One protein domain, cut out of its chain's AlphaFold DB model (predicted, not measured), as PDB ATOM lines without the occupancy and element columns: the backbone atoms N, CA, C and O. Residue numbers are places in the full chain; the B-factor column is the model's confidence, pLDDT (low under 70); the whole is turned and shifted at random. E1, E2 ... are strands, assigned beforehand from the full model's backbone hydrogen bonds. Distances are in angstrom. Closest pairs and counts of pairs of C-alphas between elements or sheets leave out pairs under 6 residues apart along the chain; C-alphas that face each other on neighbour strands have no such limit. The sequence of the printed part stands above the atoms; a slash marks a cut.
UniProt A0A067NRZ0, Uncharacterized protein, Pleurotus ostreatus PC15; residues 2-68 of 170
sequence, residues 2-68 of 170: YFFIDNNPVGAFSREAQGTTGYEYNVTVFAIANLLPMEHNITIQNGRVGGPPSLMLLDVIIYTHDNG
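AT A GLANCE: This is residues 2 to 68 of the 170 residues of an uncharacterized protein of Pleurotus ostreatus PC15 (UniProt A0A067NRZ0). With little regular structure, this is a flat, loosely looped chain with a small three-stranded sheet along one side; residues 13 to 41 make a wide loop from E2 to E3, and residues 46 to 68 run on from E3 to a turn near Gly 50 and then fold back along the length of the domain to Gly 68. The printed part has 67 residues, 13 in named strands, E1, E2, E3 along the chain, and no named helix; the class is all strand. The sheet's order is E2, E1, E3, antiparallel. The whole is loose, with a radius of gyration of the C-alphas of 14.4 A, and spans 46 by 25 by 13 A.

HOW THE PARTS SIT: E1, residues 2 to 5, and E2, residues 8 to 12, form a hairpin at 145 degrees, with N 3 and O 11 2.9 A apart, within hydrogen-bond range. E3, residues 42 to 45, is antiparallel to E1 at 163 degrees, with N 4 and O 43 2.9 A apart, also within range. E2 and E3, the edge strands, are apart.

IN THESE COORDINATES: E1 begins at C-alpha 2 (43.429, -22.830, 20.983) and is 10.4 A long. E2 is 11.9 A long. E3, 10.0 A long, ends at C-alpha 45 (46.548, -18.864, 21.098).

THE WHOLE: The C-alphas farthest apart, of Gly 50 and Gly 68, are 46.2 A apart. The printed part has no cut. The link from E2 to E3 is long. Residue 19 is under pLDDT 70.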
ATOM      1  N   TYR A   2      42.873 -21.481  20.850       94.62
ATOM      2  CA  TYR A   2      43.429 -22.830  20.983       94.62
ATOM      3  C   TYR A   2      44.326 -22.927  22.213       94.62
ATOM      4  O   TYR A   2      44.985 -21.952  22.577       94.62
ATOM      5  N   PHE A   3      44.340 -24.108  22.820       96.81
ATOM      6  CA  PHE A   3      45.125 -24.434  24.001       96.81
ATOM      7  C   PHE A   3      46.089 -25.560  23.668       96.81
ATOM      8  O   PHE A   3      45.692 -26.565  23.072       96.81
ATOM      9  N   PHE A   4      47.339 -25.388  24.079       98.00
ATOM     10  CA  PHE A   4      48.386 -26.380  23.906       98.00
ATOM     11  C   PHE A   4      49.053 -26.675  25.247       98.00
ATOM     12  O   PHE A   4      49.288 -25.754  26.031       98.00
ATOM     13  N   ILE A   5      49.375 -27.947  25.463       97.94
ATOM     14  CA  ILE A   5      50.220 -28.440  26.554       97.94
ATOM     15  C   ILE A   5      51.424 -29.089  25.888       97.94
ATOM     16  O   ILE A   5      51.256 -29.975  25.048       97.94
ATOM     17  N   ASP A   6      52.626 -28.614  26.203       97.94
ATOM     18  CA  ASP A   6      53.879 -29.155  25.662       97.94
ATOM     19  C   ASP A   6      53.864 -29.201  24.126       97.94
ATOM     20  O   ASP A   6      54.189 -30.205  23.496       97.94
ATOM     21  N   ASN A   7      53.392 -28.101  23.528       97.88
ATOM     22  CA  ASN A   7      53.206 -27.912  22.085       97.88
ATOM     23  C   ASN A   7      52.151 -28.818  21.419       97.88
ATOM     24  O   ASN A   7      51.916 -28.680  20.217       97.88
ATOM     25  N   ASN A   8      51.454 -29.669  22.174       97.44
ATOM     26  CA  ASN A   8      50.369 -30.504  21.665       97.44
ATOM     27  C   ASN A   8      49.014 -29.811  21.848       97.44
ATOM     28  O   ASN A   8      48.717 -29.349  22.951       97.44
ATOM     29  N   PRO A   9      48.164 -29.729  20.808       96.88
ATOM     30  CA  PRO A   9      46.837 -29.135  20.932       96.88
ATOM     31  C   PRO A   9      45.943 -30.014  21.815       96.88
ATOM     32  O   PRO A   9      45.686 -31.170  21.488       96.88
ATOM     33  N   VAL A  10      45.444 -29.453  22.915       97.75
ATOM     34  CA  VAL A  10      44.605 -30.165  23.901       97.75
ATOM     35  C   VAL A  10      43.168 -29.658  23.949       97.75
ATOM     36  O   VAL A  10      42.296 -30.314  24.508       97.75
ATOM     37  N   GLY A  11      42.894 -28.491  23.365       96.25
ATOM     38  CA  GLY A  11      41.551 -27.931  23.386       96.25
ATOM     39  C   GLY A  11      41.385 -26.689  22.529       96.25
ATOM     40  O   GLY A  11      42.346 -26.049  22.094       96.25
ATOM     41  N   ALA A  12      40.125 -26.329  22.310       94.50
ATOM     42  CA  ALA A  12      39.743 -25.095  21.652       94.50
ATOM     43  C   ALA A  12      38.497 -24.509  22.317       94.50
ATOM     44  O   ALA A  12      37.602 -25.235  22.740       94.50
ATOM     45  N   PHE A  13      38.434 -23.184  22.356       92.38
ATOM     46  CA  PHE A  13      37.269 -22.433  22.800       92.38
ATOM     47  C   PHE A  13      36.828 -21.482  21.692       92.38
ATOM     48  O   PHE A  13      37.644 -20.743  21.119       92.38
ATOM     49  N   SER A  14      35.533 -21.504  21.395       89.75
ATOM     50  CA  SER A  14      34.889 -20.619  20.433       89.75
ATOM     51  C   SER A  14      33.623 -20.056  21.047       89.75
ATOM     52  O   SER A  14      32.830 -20.793  21.629       89.75
ATOM     53  N   ARG A  15      33.435 -18.749  20.896       85.06
ATOM     54  CA  ARG A  15      32.234 -18.060  21.338       85.06
ATOM     55  C   ARG A  15      31.890 -16.969  20.344       85.06
ATOM     56  O   ARG A  15      32.763 -16.202  19.940       85.06
ATOM     57  N   GLU A  16      30.621 -16.901  19.973       83.50
ATOM     58  CA  GLU A  16      30.108 -15.830  19.129       83.50
ATOM     59  C   GLU A  16      29.846 -14.570  19.959       83.50
ATOM     60  O   GLU A  16      29.419 -14.631  21.116       83.50
ATOM     61  N   ALA A  17      30.121 -13.406  19.372       75.44
ATOM     62  CA  ALA A  17      29.769 -12.138  19.987       75.44
ATOM     63  C   ALA A  17      28.243 -11.979  19.925       75.44
ATOM     64  O   ALA A  17      27.688 -11.804  18.844       75.44
ATOM     65  N   GLN A  18      27.564 -12.004  21.073       75.50
ATOM     66  CA  GLN A  18      26.097 -11.910  21.178       75.50
ATOM     67  C   GLN A  18      25.524 -10.521  20.804       75.50
ATOM     68  O   GLN A  18      24.384 -10.203  21.123       75.50
ATOM     69  N   GLY A  19      26.307  -9.660  20.148       69.75
ATOM     70  CA  GLY A  19      25.896  -8.319  19.722       69.75
ATOM     71  C   GLY A  19      25.801  -7.277  20.844       69.75
ATOM     72  O   GLY A  19      25.689  -6.090  20.551       69.75
ATOM     73  N   THR A  20      25.892  -7.674  22.115       74.88
ATOM     74  CA  THR A  20      25.966  -6.760  23.258       74.88
ATOM     75  C   THR A  20      27.402  -6.294  23.500       74.88
ATOM     76  O   THR A  20      28.352  -7.074  23.495       74.88
ATOM     77  N   THR A  21      27.580  -4.993  23.721       77.69
ATOM     78  CA  THR A  21      28.865  -4.423  24.140       77.69
ATOM     79  C   THR A  21      29.186  -4.840  25.572       77.69
ATOM     80  O   THR A  21      28.459  -4.463  26.489       77.69
ATOM     81  N   GLY A  22      30.280  -5.573  25.776       83.50
ATOM     82  CA  GLY A  22      30.761  -5.933  27.109       83.50
ATOM     83  C   GLY A  22      31.791  -7.062  27.105       83.50
ATOM     84  O   GLY A  22      32.009  -7.718  26.087       83.50
ATOM     85  N   TYR A  23      32.409  -7.275  28.266       86.00
ATOM     86  CA  TYR A  23      33.253  -8.434  28.555       86.00
ATOM     87  C   TYR A  23      32.548  -9.309  29.585       86.00
ATOM     88  O   TYR A  23      31.965  -8.795  30.539       86.00
ATOM     89  N   GLU A  24      32.614 -10.621  29.393       87.19
ATOM     90  CA  GLU A  24      32.177 -11.579  30.402       87.19
ATOM     91  C   GLU A  24      33.408 -12.094  31.138       87.19
ATOM     92  O   GLU A  24      34.341 -12.612  30.522       87.19
ATOM     93  N   TYR A  25      33.411 -11.890  32.448       90.75
ATOM     94  CA  TYR A  25      34.483 -12.301  33.347       90.75
ATOM     95  C   TYR A  25      34.136 -13.644  33.995       90.75
ATOM     96  O   TYR A  25      32.986 -14.075  33.949       90.75
ATOM     97  N   ASN A  26      35.122 -14.301  34.611       91.81
ATOM     98  CA  ASN A  26      34.952 -15.591  35.296       91.81
ATOM     99  C   ASN A  26      34.427 -16.731  34.404       91.81
ATOM    100  O   ASN A  26      33.804 -17.673  34.890       91.81
ATOM    101  N   VAL A  27      34.690 -16.671  33.095       91.69
ATOM    102  CA  VAL A  27      34.356 -17.758  32.169       91.69
ATOM    103  C   VAL A  27      35.515 -18.747  32.119       91.69
ATOM    104  O   VAL A  27      36.599 -18.422  31.629       91.69
ATOM    105  N   THR A  28      35.286 -19.977  32.577       94.69
ATOM    106  CA  THR A  28      36.239 -21.074  32.375       94.69
ATOM    107  C   THR A  28      36.266 -21.451  30.897       94.69
ATOM    108  O   THR A  28      35.334 -22.051  30.369       94.69
ATOM    109  N   VAL A  29      37.349 -21.082  30.217       94.50
ATOM    110  CA  VAL A  29      37.533 -21.334  28.778       94.50
ATOM    111  C   VAL A  29      38.259 -22.647  28.477       94.50
ATOM    112  O   VAL A  29      38.200 -23.128  27.348       94.50
ATOM    113  N   PHE A  30      38.953 -23.215  29.465       96.31
ATOM    114  CA  PHE A  30      39.680 -24.476  29.361       96.31
ATOM    115  C   PHE A  30      39.925 -25.065  30.752       96.31
ATOM    116  O   PHE A  30      40.235 -24.327  31.686       96.31
ATOM    117  N   ALA A  31      39.801 -26.386  30.870       96.81
ATOM    118  CA  ALA A  31      40.156 -27.150  32.057       96.81
ATOM    119  C   ALA A  31      40.658 -28.534  31.631       96.81
ATOM    120  O   ALA A  31      40.101 -29.151  30.723       96.81
ATOM    121  N   ILE A  32      41.707 -29.012  32.294       96.31
ATOM    122  CA  ILE A  32      42.262 -30.353  32.115       96.31
ATOM    123  C   ILE A  32      42.670 -30.890  33.485       96.31
ATOM    124  O   ILE A  32      43.157 -30.137  34.327       96.31
ATOM    125  N   ALA A  33      42.436 -32.178  33.708       95.56
ATOM    126  CA  ALA A  33      42.812 -32.889  34.924       95.56
ATOM    127  C   ALA A  33      43.863 -33.959  34.602       95.56
ATOM    128  O   ALA A  33      44.088 -34.275  33.434       95.56
ATOM    129  N   ASN A  34      44.459 -34.546  35.643       93.50
ATOM    130  CA  ASN A  34      45.403 -35.664  35.527       93.50
ATOM    131  C   ASN A  34      46.643 -35.343  34.677       93.50
ATOM    132  O   ASN A  34      47.118 -36.183  33.911       93.50
ATOM    133  N   LEU A  35      47.166 -34.121  34.803       94.88
ATOM    134  CA  LEU A  35      48.480 -33.786  34.260       94.88
ATOM    135  C   LEU A  35      49.554 -34.621  34.967       94.88
ATOM    136  O   LEU A  35      49.433 -34.942  36.152       94.88
ATOM    137  N   LEU A  36      50.600 -34.989  34.229       95.00
ATOM    138  CA  LEU A  36      51.738 -35.686  34.819       95.00
ATOM    139  C   LEU A  36      52.437 -34.759  35.831       95.00
ATOM    140  O   LEU A  36      52.428 -33.544  35.653       95.00
ATOM    141  N   PRO A  37      53.062 -35.293  36.895       92.88
ATOM    142  CA  PRO A  37      53.768 -34.480  37.883       92.88
ATOM    143  C   PRO A  37      55.127 -34.012  37.336       92.88
ATOM    144  O   PRO A  37      56.185 -34.423  37.811       92.88
ATOM    145  N   MET A  38      55.099 -33.178  36.298       94.62
ATOM    146  CA  MET A  38      56.267 -32.588  35.649       94.62
ATOM    147  C   MET A  38      56.012 -31.126  35.265       94.62
ATOM    148  O   MET A  38      54.911 -30.601  35.421       94.62
ATOM    149  N   GLU A  39      57.051 -30.448  34.786       96.44
ATOM    150  CA  GLU A  39      56.916 -29.101  34.234       96.44
ATOM    151  C   GLU A  39      56.171 -29.153  32.895       96.44
ATOM    152  O   GLU A  39      56.519 -29.950  32.024       96.44
ATOM    153  N   HIS A  40      55.162 -28.293  32.740       96.25
ATOM    154  CA  HIS A  40      54.340 -28.213  31.538       96.25
ATOM    155  C   HIS A  40      54.367 -26.809  30.939       96.25
ATOM    156  O   HIS A  40      54.195 -25.811  31.643       96.25
ATOM    157  N   ASN A  41      54.481 -26.735  29.614       97.62
ATOM    158  CA  ASN A  41      54.361 -25.488  28.868       97.62
ATOM    159  C   ASN A  41      52.929 -25.292  28.371       97.62
ATOM    160  O   ASN A  41      52.484 -25.949  27.429       97.62
ATOM    161  N   ILE A  42      52.225 -24.331  28.970       96.81
ATOM    162  CA  ILE A  42      50.878 -23.941  28.548       96.81
ATOM    163  C   ILE A  42      50.985 -22.821  27.515       96.81
ATOM    164  O   ILE A  42      51.501 -21.741  27.801       96.81
ATOM    165  N   THR A  43      50.452 -23.051  26.316       96.69
ATOM    166  CA  THR A  43      50.331 -22.013  25.281       96.69
ATOM    167  C   THR A  43      48.866 -21.736  24.983       96.69
ATOM    168  O   THR A  43      48.100 -22.645  24.663       96.69
ATOM    169  N   ILE A  44      48.486 -20.460  25.049       95.69
ATOM    170  CA  ILE A  44      47.149 -19.981  24.694       95.69
ATOM    171  C   ILE A  44      47.268 -19.151  23.422       95.69
ATOM    172  O   ILE A  44      47.948 -18.126  23.394       95.69
ATOM    173  N   GLN A  45      46.579 -19.575  22.368       93.56
ATOM    174  CA  GLN A  45      46.548 -18.864  21.098       93.56
ATOM    175  C   GLN A  45      45.177 -18.220  20.889       93.56
ATOM    176  O   GLN A  45      44.181 -18.895  20.598       93.56
ATOM    177  N   ASN A  46      45.120 -16.893  21.022       91.31
ATOM    178  CA  ASN A  46      43.935 -16.115  20.675       91.31
ATOM    179  C   ASN A  46      43.845 -15.918  19.150       91.31
ATOM    180  O   ASN A  46      44.839 -15.637  18.482       91.31
ATOM    181  N   GLY A  47      42.631 -16.033  18.614       84.81
ATOM    182  CA  GLY A  47      42.345 -15.856  17.194       84.81
ATOM    183  C   GLY A  47      42.767 -17.027  16.303       84.81
ATOM    184  O   GLY A  47      43.291 -18.050  16.744       84.81
ATOM    185  N   ARG A  48      42.478 -16.872  15.011       83.38
ATOM    186  CA  ARG A  48      42.900 -17.754  13.918       83.38
ATOM    187  C   ARG A  48      43.209 -16.872  12.713       83.38
ATOM    188  O   ARG A  48      42.519 -15.877  12.500       83.38
ATOM    189  N   VAL A  49      44.203 -17.243  11.907       84.12
ATOM    190  CA  VAL A  49      44.445 -16.578  10.617       84.12
ATOM    191  C   VAL A  49      43.173 -16.677   9.764       84.12
ATOM    192  O   VAL A  49      42.661 -17.774   9.552       84.12
ATOM    193  N   GLY A  50      42.637 -15.529   9.337       85.38
ATOM    194  CA  GLY A  50      41.374 -15.438   8.590       85.38
ATOM    195  C   GLY A  50      40.098 -15.633   9.422       85.38
ATOM    196  O   GLY A  50      39.012 -15.686   8.854       85.38
ATOM    197  N   GLY A  51      40.208 -15.759  10.748       83.56
ATOM    198  CA  GLY A  51      39.061 -15.822  11.653       83.56
ATOM    199  C   GLY A  51      38.484 -14.441  11.993       83.56
ATOM    200  O   GLY A  51      39.122 -13.420  11.720       83.56
ATOM    201  N   PRO A  52      37.293 -14.391  12.617       83.75
ATOM    202  CA  PRO A  52      36.737 -13.145  13.127       83.75
ATOM    203  C   PRO A  52      37.666 -12.526  14.187       83.75
ATOM    204  O   PRO A  52      38.328 -13.263  14.927       83.75
ATOM    205  N   PRO A  53      37.728 -11.186  14.281       81.94
ATOM    206  CA  PRO A  53      38.526 -10.523  15.302       81.94
ATOM    207  C   PRO A  53      38.003 -10.894  16.694       81.94
ATOM    208  O   PRO A  53      36.807 -10.799  16.963       81.94
ATOM    209  N   SER A  54      38.906 -11.303  17.586       82.38
ATOM    210  CA  SER A  54      38.578 -11.687  18.959       82.38
ATOM    211  C   SER A  54      39.545 -11.056  19.957       82.38
ATOM    212  O   SER A  54      40.762 -11.073  19.766       82.38
ATOM    213  N   LEU A  55      39.005 -10.533  21.057       85.50
ATOM    214  CA  LEU A  55      39.778 -10.049  22.197       85.50
ATOM    215  C   LEU A  55      39.569 -11.001  23.375       85.50
ATOM    216  O   LEU A  55      38.437 -11.305  23.736       85.50
ATOM    217  N   MET A  56      40.671 -11.457  23.964       86.38
ATOM    218  CA  MET A  56      40.683 -12.208  25.213       86.38
ATOM    219  C   MET A  56      41.391 -11.361  26.263       86.38
ATOM    220  O   MET A  56      42.474 -10.835  26.003       86.38
ATOM    221  N   LEU A  57      40.787 -11.263  27.442       91.19
ATOM    222  CA  LEU A  57      41.425 -10.735  28.639       91.19
ATOM    223  C   LEU A  57      41.694 -11.923  29.559       91.19
ATOM    224  O   LEU A  57      40.761 -12.627  29.940       91.19
ATOM    225  N   LEU A  58      42.968 -12.188  29.845       92.69
ATOM    226  CA  LEU A  58      43.346 -13.216  30.806       92.69
ATOM    227  C   LEU A  58      43.184 -12.647  32.215       92.69
ATOM    228  O   LEU A  58      43.758 -11.602  32.515       92.69
ATOM    229  N   ASP A  59      42.414 -13.343  33.044       93.38
ATOM    230  CA  ASP A  59      42.189 -12.979  34.442       93.38
ATOM    231  C   ASP A  59      43.065 -13.838  35.363       93.38
ATOM    232  O   ASP A  59      44.069 -13.375  35.902       93.38
ATOM    233  N   VAL A  60      42.763 -15.138  35.441       95.06
ATOM    234  CA  VAL A  60      43.463 -16.082  36.314       95.06
ATOM    235  C   VAL A  60      43.715 -17.419  35.620       95.06
ATOM    236  O   VAL A  60      42.916 -17.881  34.804       95.06
ATOM    237  N   ILE A  61      44.832 -18.052  35.975       95.25
ATOM    238  CA  ILE A  61      45.104 -19.465  35.708       95.25
ATOM    239  C   ILE A  61      45.109 -20.164  37.066       95.25
ATOM    240  O   ILE A  61      45.918 -19.828  37.930       95.25
ATOM    241  N   ILE A  62      44.188 -21.106  37.262       96.00
ATOM    242  CA  ILE A  62      44.055 -21.852  38.516       96.00
ATOM    243  C   ILE A  62      44.704 -23.219  38.325       96.00
ATOM    244  O   ILE A  62      44.255 -24.011  37.497       96.00
ATOM    245  N   TYR A  63      45.749 -23.491  39.104       93.31
ATOM    246  CA  TYR A  63      46.374 -24.807  39.191       93.31
ATOM    247  C   TYR A  63      45.961 -25.465  40.505       93.31
ATOM    248  O   TYR A  63      46.138 -24.883  41.576       93.31
ATOM    249  N   THR A  64      45.395 -26.666  40.421       91.88
ATOM    250  CA  THR A  64      45.015 -27.467  41.590       91.88
ATOM    251  C   THR A  64      45.840 -28.743  41.611       91.88
ATOM    252  O   THR A  64      46.291 -29.220  40.570       91.88
ATOM    253  N   HIS A  65      46.079 -29.267  42.806       90.12
ATOM    254  CA  HIS A  65      46.724 -30.554  43.002       90.12
ATOM    255  C   HIS A  65      45.962 -31.310  44.081       90.12
ATOM    256  O   HIS A  65      45.386 -30.697  44.980       90.12
ATOM    257  N   ASP A  66      45.969 -32.631  43.970       87.81
ATOM    258  CA  ASP A  66      45.524 -33.507  45.041       87.81
ATOM    259  C   ASP A  66      46.627 -33.557  46.111       87.81
ATOM    260  O   ASP A  66      47.791 -33.827  45.801       87.81
ATOM    261  N   ASN A  67      46.280 -33.230  47.356       87.38
ATOM    262  CA  ASN A  67      47.195 -33.287  48.497       87.38
ATOM    263  C   ASN A  67      47.203 -34.672  49.174       87.38
ATOM    264  O   ASN A  67      47.925 -34.862  50.154       87.38
ATOM    265  N   GLY A  68      46.424 -35.629  48.662       86.50
ATOM    266  CA  GLY A  68      46.272 -36.968  49.219       86.50
ATOM    267  C   GLY A  68      45.504 -37.000  50.539       86.50
ATOM    268  O   GLY A  68      45.421 -38.064  51.156       86.50
TER     269      GLY A  68